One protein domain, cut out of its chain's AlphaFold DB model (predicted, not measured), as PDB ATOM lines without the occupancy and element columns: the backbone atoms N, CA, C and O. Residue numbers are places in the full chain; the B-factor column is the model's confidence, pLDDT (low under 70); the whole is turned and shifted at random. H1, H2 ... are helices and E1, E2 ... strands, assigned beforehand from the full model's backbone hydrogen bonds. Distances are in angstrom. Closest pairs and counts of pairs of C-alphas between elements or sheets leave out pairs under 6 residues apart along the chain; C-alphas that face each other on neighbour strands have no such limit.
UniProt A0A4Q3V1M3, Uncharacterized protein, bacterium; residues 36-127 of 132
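What this domain is: This is residues 36 to 127 of the 132 residues of an uncharacterized protein of bacterium (UniProt A0A4Q3V1M3). Two four-stranded sheets, E1 to E4 and E5 to E8, lie partly face to face as a sandwich, with the strands of one crossed at 77 degrees to those of the other. Two short helices sit side by side: H2 packs on both sheets, and H1 covers edge strand E5 of the second. The 92 printed residues hold, along the chain, E1 E2 E3 E4 H1 E5 E6 E7 E8 H2; both sheets are antiparallel, in the orders E1 - E2 - E3 - E4 and E5 - E6 - E7 - E8, and the class is mixed. The whole is compact and rounded, with a radius of gyration of the C-alphas of 11.8 A and spans of 33 by 30 by 21 A.

Where its parts are: E1, residues 36 to 42, begins at C-alpha 36 (173.940, 149.025, 83.461) and is 20.0 A long. E2, residues 47 to 53, is 17.9 A long; E3 is residues 58 to 63, 16.8 A, and E4 residues 68 to 73, 13.0 A. H1 is residues 75 to 82, 11.1 A. E5, residues 89 to 91, begins at C-alpha 89 (192.809, 157.870, 98.786). E6 is residues 96 to 101, 16.0 A; E7 residues 104 to 109, 16.3 A; E8 residues 112 to 118, 18.6 A. H2, residues 119 to 126, is 11.0 A long and ends at C-alpha 126 (183.548, 149.854, 87.106).

How they stand to each other: E1 to E4 form a meander, each strand the antiparallel neighbour of the one before, in a strongly twisted sheet; N 39 and O 50 of E1 and E2 are 2.8 A apart, N 49 and O 61 of E2 and E3 2.8 A, and N 60 and O 71 of E3 and E4 3.0 A, within hydrogen-bond range. E5 to E8 form a second meander, with N 90 and O 98 at 2.9 A, N 99 and O 106 at 2.9 A and N 107 and O 115 at 2.9 A. The facing parts of the two sheets are 10.9 A centre to centre; the closest C-alphas of E1 and E8 are those of Leu 41 and Val 117, 6.5 A apart. H2 is on the first sheet, over E1 and E2 and along the strands, at a height of 8.8 A; its closest C-alphas with E2 are those of Trp 126 and Gly 51, 4.9 A apart. H2 stands up from the second sheet, over E7, rising 57 degrees. H1 lies over E5, along the strands, at a height of 8.9 A, on the same face of the second sheet as H2, making two layers, helices on one face of a sheet. H1 and H2 are close but not clearly touching, at a shallow tilt of 17 degrees, opposite ways; the closest C-alphas, of Phe 82 and Ala 123, are 7.4 A apart. In both helices every O i to N i+4 pair is within hydrogen-bond range.

The domain as a whole: The C-alphas farthest apart, of Pro 65 and Ala 85, are 35.0 A apart. The printed part has no cut and no long link; H1 to E5 is short, the others tight. Mean pLDDT of the printed part is 93.8, and no printed residue is under 70.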
ATOM      1  N   ALA A  36     173.557 149.778  84.653       90.38
ATOM      2  CA  ALA A  36     173.940 149.025  83.461       90.38
ATOM      3  C   ALA A  36     174.709 147.759  83.857       90.38
ATOM      4  O   ALA A  36     174.384 146.664  83.409       90.38
ATOM      5  N   THR A  37     175.682 147.908  84.755       91.12
ATOM      6  CA  THR A  37     176.417 146.810  85.388       91.12
ATOM      7  C   THR A  37     176.448 147.046  86.888       91.12
ATOM      8  O   THR A  37     176.467 148.188  87.341       91.12
ATOM      9  N   ARG A  38     176.427 145.973  87.679       93.12
ATOM     10  CA  ARG A  38     176.456 146.066  89.138       93.12
ATOM     11  C   ARG A  38     177.140 144.851  89.735       93.12
ATOM     12  O   ARG A  38     176.821 143.722  89.368       93.12
ATOM     13  N   MET A  39     178.018 145.087  90.699       94.69
ATOM     14  CA  MET A  39     178.658 144.061  91.507       94.69
ATOM     15  C   MET A  39     178.456 144.369  92.987       94.69
ATOM     16  O   MET A  39     178.693 145.486  93.435       94.69
ATOM     17  N   GLY A  40     178.035 143.356  93.742       95.69
ATOM     18  CA  GLY A  40     178.029 143.397  95.199       95.69
ATOM     19  C   GLY A  40     179.353 142.877  95.749       95.69
ATOM     20  O   GLY A  40     179.770 141.762  95.426       95.69
ATOM     21  N   LEU A  41     179.994 143.674  96.593       95.38
ATOM     22  CA  LEU A  41     181.223 143.355  97.300       95.38
ATOM     23  C   LEU A  41     180.919 143.333  98.805       95.38
ATOM     24  O   LEU A  41     180.356 144.299  99.326       95.38
ATOM     25  N   PRO A  42     181.213 142.224  99.502       94.56
ATOM     26  CA  PRO A  42     180.952 142.139 100.931       94.56
ATOM     27  C   PRO A  42     181.853 143.114 101.694       94.56
ATOM     28  O   PRO A  42     183.042 143.226 101.401       94.56
ATOM     29  N   LEU A  43     181.261 143.797 102.669       92.88
ATOM     30  CA  LEU A  43     181.945 144.446 103.787       92.88
ATOM     31  C   LEU A  43     181.619 143.644 105.062       92.88
ATOM     32  O   LEU A  43     180.899 142.648 104.978       92.88
ATOM     33  N   ASP A  44     182.114 144.064 106.229       88.88
ATOM     34  CA  ASP A  44     181.982 143.286 107.474       88.88
ATOM     35  C   ASP A  44     180.515 142.951 107.803       88.88
ATOM     36  O   ASP A  44     180.138 141.785 107.907       88.88
ATOM     37  N   CYS A  45     179.664 143.973 107.923       86.94
ATOM     38  CA  CYS A  45     178.227 143.827 108.191       86.94
ATOM     39  C   CYS A  45     177.333 144.516 107.147       86.94
ATOM     40  O   CYS A  45     176.115 144.581 107.308       86.94
ATOM     41  N   LEU A  46     177.937 145.036 106.079       94.12
ATOM     42  CA  LEU A  46     177.279 145.785 105.012       94.12
ATOM     43  C   LEU A  46     177.656 145.193 103.652       94.12
ATOM     44  O   LEU A  46     178.491 144.293 103.538       94.12
ATOM     45  N   ARG A  47     177.058 145.716 102.585       95.38
ATOM     46  CA  ARG A  47     177.448 145.378 101.215       95.38
ATOM     47  C   ARG A  47     177.729 146.643 100.429       95.38
ATOM     48  O   ARG A  47     176.875 147.515 100.349       95.38
ATOM     49  N   LEU A  48     178.892 146.711  99.800       96.25
ATOM     50  CA  LEU A  48     179.207 147.742  98.823       96.25
ATOM     51  C   LEU A  48     178.684 147.295  97.459       96.25
ATOM     52  O   LEU A  48     179.061 146.237  96.965       96.25
ATOM     53  N   GLU A  49     177.810 148.078  96.842       96.00
ATOM     54  CA  GLU A  49     177.441 147.905  95.440       96.00
ATOM     55  C   GLU A  49     178.203 148.920  94.599       96.00
ATOM     56  O   GLU A  49     178.086 150.117  94.831       96.00
ATOM     57  N   ALA A  50     178.965 148.453  93.614       96.19
ATOM     58  CA  ALA A  50     179.669 149.299  92.657       96.19
ATOM     59  C   ALA A  50     179.344 148.859  91.232       96.19
ATOM     60  O   ALA A  50     179.046 147.688  90.977       96.19
ATOM     61  N   GLY A  51     179.385 149.794  90.294       95.25
ATOM     62  CA  GLY A  51     179.031 149.502  88.914       95.25
ATOM     63  C   GLY A  51     178.866 150.738  88.049       95.25
ATOM     64  O   GLY A  51     179.147 151.860  88.473       95.25
ATOM     65  N   ARG A  52     178.379 150.528  86.828       93.56
ATOM     66  CA  ARG A  52     178.056 151.605  85.891       93.56
ATOM     67  C   ARG A  52     176.558 151.825  85.839       93.56
ATOM     68  O   ARG A  52     175.783 150.868  85.867       93.56
ATOM     69  N   VAL A  53     176.142 153.073  85.711       92.44
ATOM     70  CA  VAL A  53     174.755 153.455  85.422       92.44
ATOM     71  C   VAL A  53     174.519 153.534  83.908       92.44
ATOM     72  O   VAL A  53     175.460 153.573  83.116       92.44
ATOM     73  N   ARG A  54     173.253 153.492  83.472       88.06
ATOM     74  CA  ARG A  54     172.884 153.425  82.037       88.06
ATOM     75  C   ARG A  54     173.307 154.641  81.207       88.06
ATOM     76  O   ARG A  54     173.447 154.506  79.998       88.06
ATOM     77  N   ASN A  55     173.522 155.790  81.839       86.69
ATOM     78  CA  ASN A  55     174.088 156.994  81.217       86.69
ATOM     79  C   ASN A  55     175.624 156.928  81.060       86.69
ATOM     80  O   ASN A  55     176.207 157.835  80.480       86.69
ATOM     81  N   GLY A  56     176.275 155.867  81.549       85.38
ATOM     82  CA  GLY A  56     177.713 155.637  81.419       85.38
ATOM     83  C   GLY A  56     178.546 156.013  82.646       85.38
ATOM     84  O   GLY A  56     179.695 155.561  82.705       85.38
ATOM     85  N   SER A  57     177.984 156.753  83.614       91.56
ATOM     86  CA  SER A  57     178.683 157.159  84.842       91.56
ATOM     87  C   SER A  57     179.026 155.964  85.737       91.56
ATOM     88  O   SER A  57     178.410 154.890  85.664       91.56
ATOM     89  N   PHE A  58     179.997 156.157  86.624       94.88
ATOM     90  CA  PHE A  58     180.270 155.226  87.712       94.88
ATOM     91  C   PHE A  58     179.366 155.535  88.891       94.88
ATOM     92  O   PHE A  58     179.020 156.685  89.140       94.88
ATOM     93  N   ALA A  59     178.967 154.503  89.619       95.50
ATOM     94  CA  ALA A  59     178.162 154.673  90.810       95.50
ATOM     95  C   ALA A  59     178.567 153.687  91.901       95.50
ATOM     96  O   ALA A  59     179.120 152.611  91.631       95.50
ATOM     97  N   ILE A  60     178.257 154.072  93.137       96.06
ATOM     98  CA  ILE A  60     178.468 153.276  94.342       96.06
ATOM     99  C   ILE A  60     177.302 153.449  95.311       96.06
ATOM    100  O   ILE A  60     176.695 154.514  95.379       96.06
ATOM    101  N   ALA A  61     176.990 152.402  96.063       95.50
ATOM    102  CA  ALA A  61     176.054 152.419  97.179       95.50
ATOM    103  C   ALA A  61     176.579 151.521  98.306       95.50
ATOM    104  O   ALA A  61     177.312 150.564  98.052       95.50
ATOM    105  N   ILE A  62     176.166 151.789  99.541       96.06
ATOM    106  CA  ILE A  62     176.394 150.902 100.684       96.06
ATOM    107  C   ILE A  62     175.027 150.434 101.176       96.06
ATOM    108  O   ILE A  62     174.227 151.240 101.640       96.06
ATOM    109  N   LEU A  63     174.748 149.139 101.068       93.69
ATOM    110  CA  LEU A  63     173.505 148.529 101.524       93.69
ATOM    111  C   LEU A  63     173.638 148.008 102.956       93.69
ATOM    112  O   LEU A  63     174.603 147.314 103.287       93.69
ATOM    113  N   GLY A  64     172.612 148.290 103.758       89.81
ATOM    114  CA  GLY A  64     172.459 147.850 105.142       89.81
ATOM    115  C   GLY A  64     172.094 149.011 106.076       89.81
ATOM    116  O   GLY A  64     171.791 150.107 105.593       89.81
ATOM    117  N   PRO A  65     172.092 148.778 107.400       87.69
ATOM    118  CA  PRO A  65     171.810 149.814 108.392       87.69
ATOM    119  C   PRO A  65     172.783 150.988 108.255       87.69
ATOM    120  O   PRO A  65     173.988 150.772 108.127       87.69
ATOM    121  N   ASP A  66     172.256 152.215 108.245       87.19
ATOM    122  CA  ASP A  66     173.030 153.451 108.033       87.19
ATOM    123  C   ASP A  66     173.853 153.468 106.733       87.19
ATOM    124  O   ASP A  66     174.866 154.164 106.615       87.19
ATOM    125  N   GLY A  67     173.410 152.684 105.748       90.31
ATOM    126  CA  GLY A  67     174.003 152.620 104.428       90.31
ATOM    127  C   GLY A  67     173.959 153.953 103.683       90.31
ATOM    128  O   GLY A  67     173.314 154.928 104.075       90.31
ATOM    129  N   LEU A  68     174.652 153.980 102.555       93.25
ATOM    130  CA  LEU A  68     174.696 155.124 101.663       93.25
ATOM    131  C   LEU A  68     173.839 154.803 100.434       93.25
ATOM    132  O   LEU A  68     174.119 153.801  99.762       93.25
ATOM    133  N   PRO A  69     172.821 155.623 100.108       92.31
ATOM    134  CA  PRO A  69     172.097 155.464  98.856       92.31
ATOM    135  C   PRO A  69     173.057 155.624  97.676       92.31
ATOM    136  O   PRO A  69     174.144 156.183  97.807       92.31
ATOM    137  N   ARG A  70     172.648 155.137  96.505       92.69
ATOM    138  CA  ARG A  70     173.487 155.242  95.312       92.69
ATOM    139  C   ARG A  70     173.860 156.697  95.035       92.69
ATOM    140  O   ARG A  70     172.973 157.532  94.867       92.69
ATOM    141  N   ILE A  71     175.152 156.940  94.873       94.25
ATOM    142  CA  ILE A  71     175.707 158.188  94.355       94.25
ATOM    143  C   ILE A  71     176.488 157.911  93.070       94.25
ATOM    144  O   ILE A  71     177.007 156.807  92.877       94.25
ATOM    145  N   GLU A  72     176.530 158.898  92.182       94.25
ATOM    146  CA  GLU A  72     177.423 158.877  91.025       94.25
ATOM    147  C   GLU A  72     178.808 159.359  91.452       94.25
ATOM    148  O   GLU A  72     178.927 160.263  92.279       94.25
ATOM    149  N   ILE A  73     179.841 158.732  90.898       94.50
ATOM    150  CA  ILE A  73     181.234 159.080  91.145       94.50
ATOM    151  C   ILE A  73     181.809 159.669  89.869       94.50
ATOM    152  O   ILE A  73     181.621 159.131  88.772       94.50
ATOM    153  N   ASP A  74     182.550 160.750  90.050       91.88
ATOM    154  CA  ASP A  74     183.352 161.351  89.006       91.88
ATOM    155  C   ASP A  74     184.395 160.349  88.437       91.88
ATOM    156  O   ASP A  74     185.101 159.683  89.206       91.88
ATOM    157  N   PRO A  75     184.508 160.210  87.102       91.44
ATOM    158  CA  PRO A  75     185.461 159.303  86.465       91.44
ATOM    159  C   PRO A  75     186.924 159.523  86.847       91.44
ATOM    160  O   PRO A  75     187.646 158.536  87.001       91.44
ATOM    161  N   ASP A  76     187.357 160.771  87.035       92.88
ATOM    162  CA  ASP A  76     188.746 161.083  87.380       92.88
ATOM    163  C   ASP A  76     189.054 160.613  88.803       92.88
ATOM    164  O   ASP A  76     190.142 160.114  89.077       92.88
ATOM    165  N   THR A  77     188.067 160.691  89.696       94.25
ATOM    166  CA  THR A  77     188.161 160.160  91.066       94.25
ATOM    167  C   THR A  77     188.345 158.643  91.068       94.25
ATOM    168  O   THR A  77     189.189 158.114  91.788       94.25
ATOM    169  N   VAL A  78     187.609 157.922  90.216       93.56
ATOM    170  CA  VAL A  78     187.811 156.472  90.054       93.56
ATOM    171  C   VAL A  78     189.189 156.176  89.455       93.56
ATOM    172  O   VAL A  78     189.854 155.244  89.900       93.56
ATOM    173  N   GLY A  79     189.634 156.978  88.483       92.94
ATOM    174  CA  GLY A  79     190.964 156.870  87.886       92.94
ATOM    175  C   GLY A  79     192.080 156.996  88.922       92.94
ATOM    176  O   GLY A  79     192.877 156.069  89.069       92.94
ATOM    177  N   ARG A  80     192.091 158.086  89.701       94.81
ATOM    178  CA  ARG A  80     193.106 158.337  90.739       94.81
ATOM    179  C   ARG A  80     193.118 157.277  91.839       94.81
ATOM    180  O   ARG A  80     194.187 156.859  92.274       94.81
ATOM    181  N   LEU A  81     191.952 156.751  92.231       95.38
ATOM    182  CA  LEU A  81     191.866 155.659  93.211       95.38
ATOM    183  C   LEU A  81     192.695 154.427  92.790       95.38
ATOM    184  O   LEU A  81     193.289 153.744  93.631       95.38
ATOM    185  N   PHE A  82     192.753 154.134  91.490       93.06
ATOM    186  CA  PHE A  82     193.468 152.977  90.946       93.06
ATOM    187  C   PHE A  82     194.804 153.305  90.278       93.06
ATOM    188  O   PHE A  82     195.529 152.375  89.925       93.06
ATOM    189  N   ASP A  83     195.159 154.580  90.144       91.50
ATOM    190  CA  ASP A  83     196.446 154.991  89.595       91.50
ATOM    191  C   ASP A  83     197.563 154.722  90.620       91.50
ATOM    192  O   ASP A  83     197.520 155.281  91.721       91.50
ATOM    193  N   PRO A  84     198.549 153.854  90.328       89.25
ATOM    194  CA  PRO A  84     199.639 153.557  91.254       89.25
ATOM    195  C   PRO A  84     200.547 154.761  91.559       89.25
ATOM    196  O   PRO A  84     201.287 154.696  92.538       89.25
ATOM    197  N   ALA A  85     200.517 155.825  90.751       92.00
ATOM    198  CA  ALA A  85     201.283 157.049  90.986       92.00
ATOM    199  C   ALA A  85     200.623 157.997  92.004       92.00
ATOM    200  O   ALA A  85     201.302 158.858  92.560       92.00
ATOM    201  N   GLU A  86     199.327 157.826  92.259       93.00
ATOM    202  CA  GLU A  86     198.554 158.630  93.206       93.00
ATOM    203  C   GLU A  86     198.535 157.984  94.602       93.00
ATOM    204  O   GLU A  86     198.750 156.777  94.755       93.00
ATOM    205  N   ASP A  87     198.181 158.761  95.628       91.44
ATOM    206  CA  ASP A  87     198.039 158.262  97.007       91.44
ATOM    207  C   ASP A  87     196.976 157.152  97.125       91.44
ATOM    208  O   ASP A  87     196.996 156.355  98.064       91.44
ATOM    209  N   GLY A  88     196.038 157.077  96.172       92.94
ATOM    210  CA  GLY A  88     194.975 156.073  96.151       92.94
ATOM    211  C   GLY A  88     193.935 156.274  97.256       92.94
ATOM    212  O   GLY A  88     193.243 155.324  97.623       92.94
ATOM    213  N   ARG A  89     193.821 157.491  97.799       97.12
ATOM    214  CA  ARG A  89     192.809 157.870  98.786       97.12
ATOM    215  C   ARG A  89     191.893 158.945  98.219       97.12
ATOM    216  O   ARG A  89     192.315 160.075  98.020       97.12
ATOM    217  N   GLU A  90     190.620 158.613  98.055       97.44
ATOM    218  CA  GLU A  90     189.639 159.467  97.386       97.44
ATOM    219  C   GLU A  90     188.350 159.599  98.208       97.44
ATOM    220  O   GLU A  90     187.864 158.623  98.791       97.44
ATOM    221  N   ASP A  91     187.779 160.806  98.236       96.06
ATOM    222  CA  ASP A  91     186.408 161.040  98.704       96.06
ATOM    223  C   ASP A  91     185.456 160.837  97.523       96.06
ATOM    224  O   ASP A  91     185.436 161.604  96.563       96.06
ATOM    225  N   LEU A  92     184.671 159.767  97.593       94.38
ATOM    226  CA  LEU A  92     183.707 159.379  96.570       94.38
ATOM    227  C   LEU A  92     182.381 160.143  96.701       94.38
ATOM    228  O   LEU A  92     181.482 159.942  95.888       94.38
ATOM    229  N   GLY A  93     182.246 161.000  97.719       92.62
ATOM    230  CA  GLY A  93     181.083 161.829  97.994       92.62
ATOM    231  C   GLY A  93     180.315 161.400  99.243       92.62
ATOM    232  O   GLY A  93     180.317 160.243  99.663       92.62
ATOM    233  N   SER A  94     179.596 162.354  99.848       92.06
ATOM    234  CA  SER A  94     178.745 162.121 101.030       92.06
ATOM    235  C   SER A  94     179.484 161.507 102.235       92.06
ATOM    236  O   SER A  94     178.883 160.825 103.074       92.06
ATOM    237  N   GLY A  95     180.793 161.774 102.333       93.31
ATOM    238  CA  GLY A  95     181.676 161.268 103.381       93.31
ATOM    239  C   GLY A  95     182.097 159.810 103.186       93.31
ATOM    240  O   GLY A  95     182.567 159.199 104.149       93.31
ATOM    241  N   LEU A  96     181.897 159.234 101.996       96.81
ATOM    242  CA  LEU A  96     182.420 157.924 101.630       96.81
ATOM    243  C   LEU A  96     183.852 158.072 101.120       96.81
ATOM    244  O   LEU A  96     184.079 158.581 100.033       96.81
ATOM    245  N   VAL A  97     184.810 157.566 101.880       97.69
ATOM    246  CA  VAL A  97     186.227 157.570 101.526       97.69
ATOM    247  C   VAL A  97     186.664 156.158 101.157       97.69
ATOM    248  O   VAL A  97     186.424 155.206 101.909       97.69
ATOM    249  N   ALA A  98     187.333 156.037 100.015       97.38
ATOM    250  CA  ALA A  98     188.031 154.839  99.579       97.38
ATOM    251  C   ALA A  98     189.540 155.064  99.702       97.38
ATOM    252  O   ALA A  98     190.053 156.078  99.249       97.38
ATOM    253  N   ASP A  99     190.233 154.132 100.345       97.62
ATOM    254  CA  ASP A  99     191.655 154.231 100.676       97.62
ATOM    255  C   ASP A  99     192.358 152.948 100.223       97.62
ATOM    256  O   ASP A  99     192.046 151.857 100.715       97.62
ATOM    257  N   ARG A 100     193.248 153.053  99.236       96.12
ATOM    258  CA  ARG A 100     193.976 151.918  98.670       96.12
ATOM    259  C   ARG A 100     195.069 151.460  99.624       96.12
ATOM    260  O   ARG A 100     195.925 152.226 100.047       96.12
ATOM    261  N   ILE A 101     195.052 150.171  99.937       94.94
ATOM    262  CA  ILE A 101     195.989 149.528 100.853       94.94
ATOM    263  C   ILE A 101     196.361 148.179 100.260       94.94
ATOM    264  O   ILE A 101     195.545 147.252 100.279       94.94
ATOM    265  N   GLU A 102     197.592 148.078  99.760       90.00
ATOM    266  CA  GLU A 102     198.069 146.901  99.025       90.00
ATOM    267  C   GLU A 102     197.093 146.576  97.871       90.00
ATOM    268  O   GLU A 102     196.740 147.460  97.090       90.00
ATOM    269  N   ASP A 103     196.596 145.340  97.793       91.19
ATOM    270  CA  ASP A 103     195.628 144.884  96.785       91.19
ATOM    271  C   ASP A 103     194.153 145.143  97.159       91.19
ATOM    272  O   ASP A 103     193.223 144.649  96.505       91.19
ATOM    273  N   SER A 104     193.905 145.867  98.252       95.12
ATOM    274  CA  SER A 104     192.571 146.097  98.812       95.12
ATOM    275  C   SER A 104     192.215 147.578  98.856       95.12
ATOM    276  O   SER A 104     193.073 148.450  98.886       95.12
ATOM    277  N   ILE A 105     190.918 147.865  98.924       97.31
ATOM    278  CA  ILE A 105     190.382 149.200  99.179       97.31
ATOM    279  C   ILE A 105     189.693 149.166 100.538       97.31
ATOM    280  O   ILE A 105     188.721 148.431 100.733       97.31
ATOM    281  N   ARG A 106     190.199 149.943 101.493       97.62
ATOM    282  CA  ARG A 106     189.513 150.228 102.753       97.62
ATOM    283  C   ARG A 106     188.395 151.224 102.476       97.62
ATOM    284  O   ARG A 106     188.612 152.249 101.840       97.62
ATOM    285  N   VAL A 107     187.211 150.933 102.999       97.50
ATOM    286  CA  VAL A 107     186.018 151.762 102.818       97.50
ATOM    287  C   VAL A 107     185.642 152.379 104.155       97.50
ATOM    288  O   VAL A 107     185.446 151.670 105.145       97.50
ATOM    289  N   THR A 108     185.538 153.701 104.188       97.50
ATOM    290  CA  THR A 108     185.156 154.475 105.372       97.50
ATOM    291  C   THR A 108     183.954 155.335 105.026       97.50
ATOM    292  O   THR A 108     183.991 156.051 104.036       97.50
ATOM    293  N   LEU A 109     182.897 155.308 105.831       96.44
ATOM    294  CA  LEU A 109     181.729 156.167 105.645       96.44
ATOM    295  C   LEU A 109     181.572 157.071 106.862       96.44
ATOM    296  O   LEU A 109     181.452 156.584 107.985       96.44
ATOM    297  N   ARG A 110     181.586 158.391 106.645       95.69
ATOM    298  CA  ARG A 110     181.418 159.420 107.688       95.69
ATOM    299  C   ARG A 110     182.371 159.212 108.877       95.69
ATOM    300  O   ARG A 110     181.982 159.326 110.033       95.69
ATOM    301  N   GLY A 111     183.621 158.848 108.581       95.06
ATOM    302  CA  GLY A 111     184.665 158.582 109.578       95.06
ATOM    303  C   GLY A 111     184.649 157.178 110.201       95.06
ATOM    304  O   GLY A 111     185.582 156.835 110.923       95.06
ATOM    305  N   ARG A 112     183.651 156.334 109.906       95.12
ATOM    306  CA  ARG A 112     183.576 154.946 110.388       95.12
ATOM    307  C   ARG A 112     184.120 153.970 109.346       95.12
ATOM    308  O   ARG A 112     183.619 153.923 108.226       95.12
ATOM    309  N   MET A 113     185.111 153.160 109.721       95.38
ATOM    310  CA  MET A 113     185.621 152.081 108.866       95.38
ATOM    311  C   MET A 113     184.555 150.984 108.734       95.38
ATOM    312  O   MET A 113     184.070 150.476 109.744       95.38
ATOM    313  N   LEU A 114     184.155 150.675 107.496       95.44
ATOM    314  CA  LEU A 114     183.114 149.686 107.188       95.44
ATOM    315  C   LEU A 114     183.680 148.313 106.812       95.44
ATOM    316  O   LEU A 114     182.968 147.313 106.873       95.44
ATOM    317  N   GLY A 115     184.930 148.280 106.354       95.88
ATOM    318  CA  GLY A 115     185.632 147.063 105.973       95.88
ATOM    319  C   GLY A 115     186.640 147.300 104.851       95.88
ATOM    320  O   GLY A 115     187.005 148.436 104.525       95.88
ATOM    321  N   LYS A 116     187.081 146.198 104.243       96.88
ATOM    322  CA  LYS A 116     187.944 146.185 103.058       96.88
ATOM    323  C   LYS A 116     187.280 145.398 101.937       96.88
ATOM    324  O   LYS A 116     186.665 144.365 102.184       96.88
ATOM    325  N   VAL A 117     187.470 145.848 100.704       96.69
ATOM    326  CA  VAL A 117     187.094 145.105  99.496       96.69
ATOM    327  C   VAL A 117     188.325 144.839  98.640       96.69
ATOM    328  O   VAL A 117     189.312 145.566  98.706       96.69
ATOM    329  N   ASN A 118     188.276 143.796  97.815       95.44
ATOM    330  CA  ASN A 118     189.350 143.511  96.868       95.44
ATOM    331  C   ASN A 118     189.395 144.590  95.768       95.44
ATOM    332  O   ASN A 118     188.391 144.808  95.082       95.44
ATOM    333  N   GLY A 119     190.553 145.229  95.578       94.81
ATOM    334  CA  GLY A 119     190.723 146.333  94.633       94.81
ATOM    335  C   GLY A 119     190.520 145.917  93.179       94.81
ATOM    336  O   GLY A 119     189.800 146.596  92.451       94.81
ATOM    337  N   LYS A 120     191.035 144.748  92.773       94.38
ATOM    338  CA  LYS A 120     190.839 144.201  91.415       94.38
ATOM    339  C   LYS A 120     189.355 143.961  91.109       94.38
ATOM    340  O   LYS A 120     188.888 144.280  90.015       94.38
ATOM    341  N   ARG A 121     188.584 143.450  92.078       95.19
ATOM    342  CA  ARG A 121     187.130 143.257  91.926       95.19
ATOM    343  C   ARG A 121     186.368 144.578  91.870       95.19
ATOM    344  O   ARG A 121     185.439 144.685  91.074       95.19
ATOM    345  N   LEU A 122     186.755 145.567  92.678       95.81
ATOM    346  CA  LEU A 122     186.141 146.896  92.639       95.81
ATOM    347  C   LEU A 122     186.415 147.600  91.303       95.81
ATOM    348  O   LEU A 122     185.479 148.065  90.660       95.81
ATOM    349  N   ALA A 123     187.664 147.582  90.836       94.50
ATOM    350  CA  ALA A 123     188.044 148.081  89.516       94.50
ATOM    351  C   ALA A 123     187.224 147.401  88.406       94.50
ATOM    352  O   ALA A 123     186.616 148.075  87.574       94.50
ATOM    353  N   SER A 124     187.105 146.070  88.460       94.19
ATOM    354  CA  SER A 124     186.311 145.293  87.500       94.19
ATOM    355  C   SER A 124     184.826 145.668  87.514       94.19
ATOM    356  O   SER A 124     184.189 145.672  86.463       94.19
ATOM    357  N   ALA A 125     184.257 146.013  88.676       93.88
ATOM    358  CA  ALA A 125     182.865 146.452  88.777       93.88
ATOM    359  C   ALA A 125     182.605 147.731  87.960       93.88
ATOM    360  O   ALA A 125     181.563 147.853  87.311       93.88
ATOM    361  N   TRP A 126     183.576 148.645  87.931       93.50
ATOM    362  CA  TRP A 126     183.548 149.854  87.106       93.50
ATOM    363  C   TRP A 126     184.104 149.650  85.686       93.50
ATOM    364  O   TRP A 126     184.013 150.551  84.860       93.50
ATOM    365  N   GLY A 127     184.598 148.458  85.349       90.38
ATOM    366  CA  GLY A 127     185.129 148.140  84.019       90.38
ATOM    367  C   GLY A 127     186.599 148.515  83.811       90.38
ATOM    368  O   GLY A 127     187.053 148.551  82.671       90.38
TER     369      GLY A 127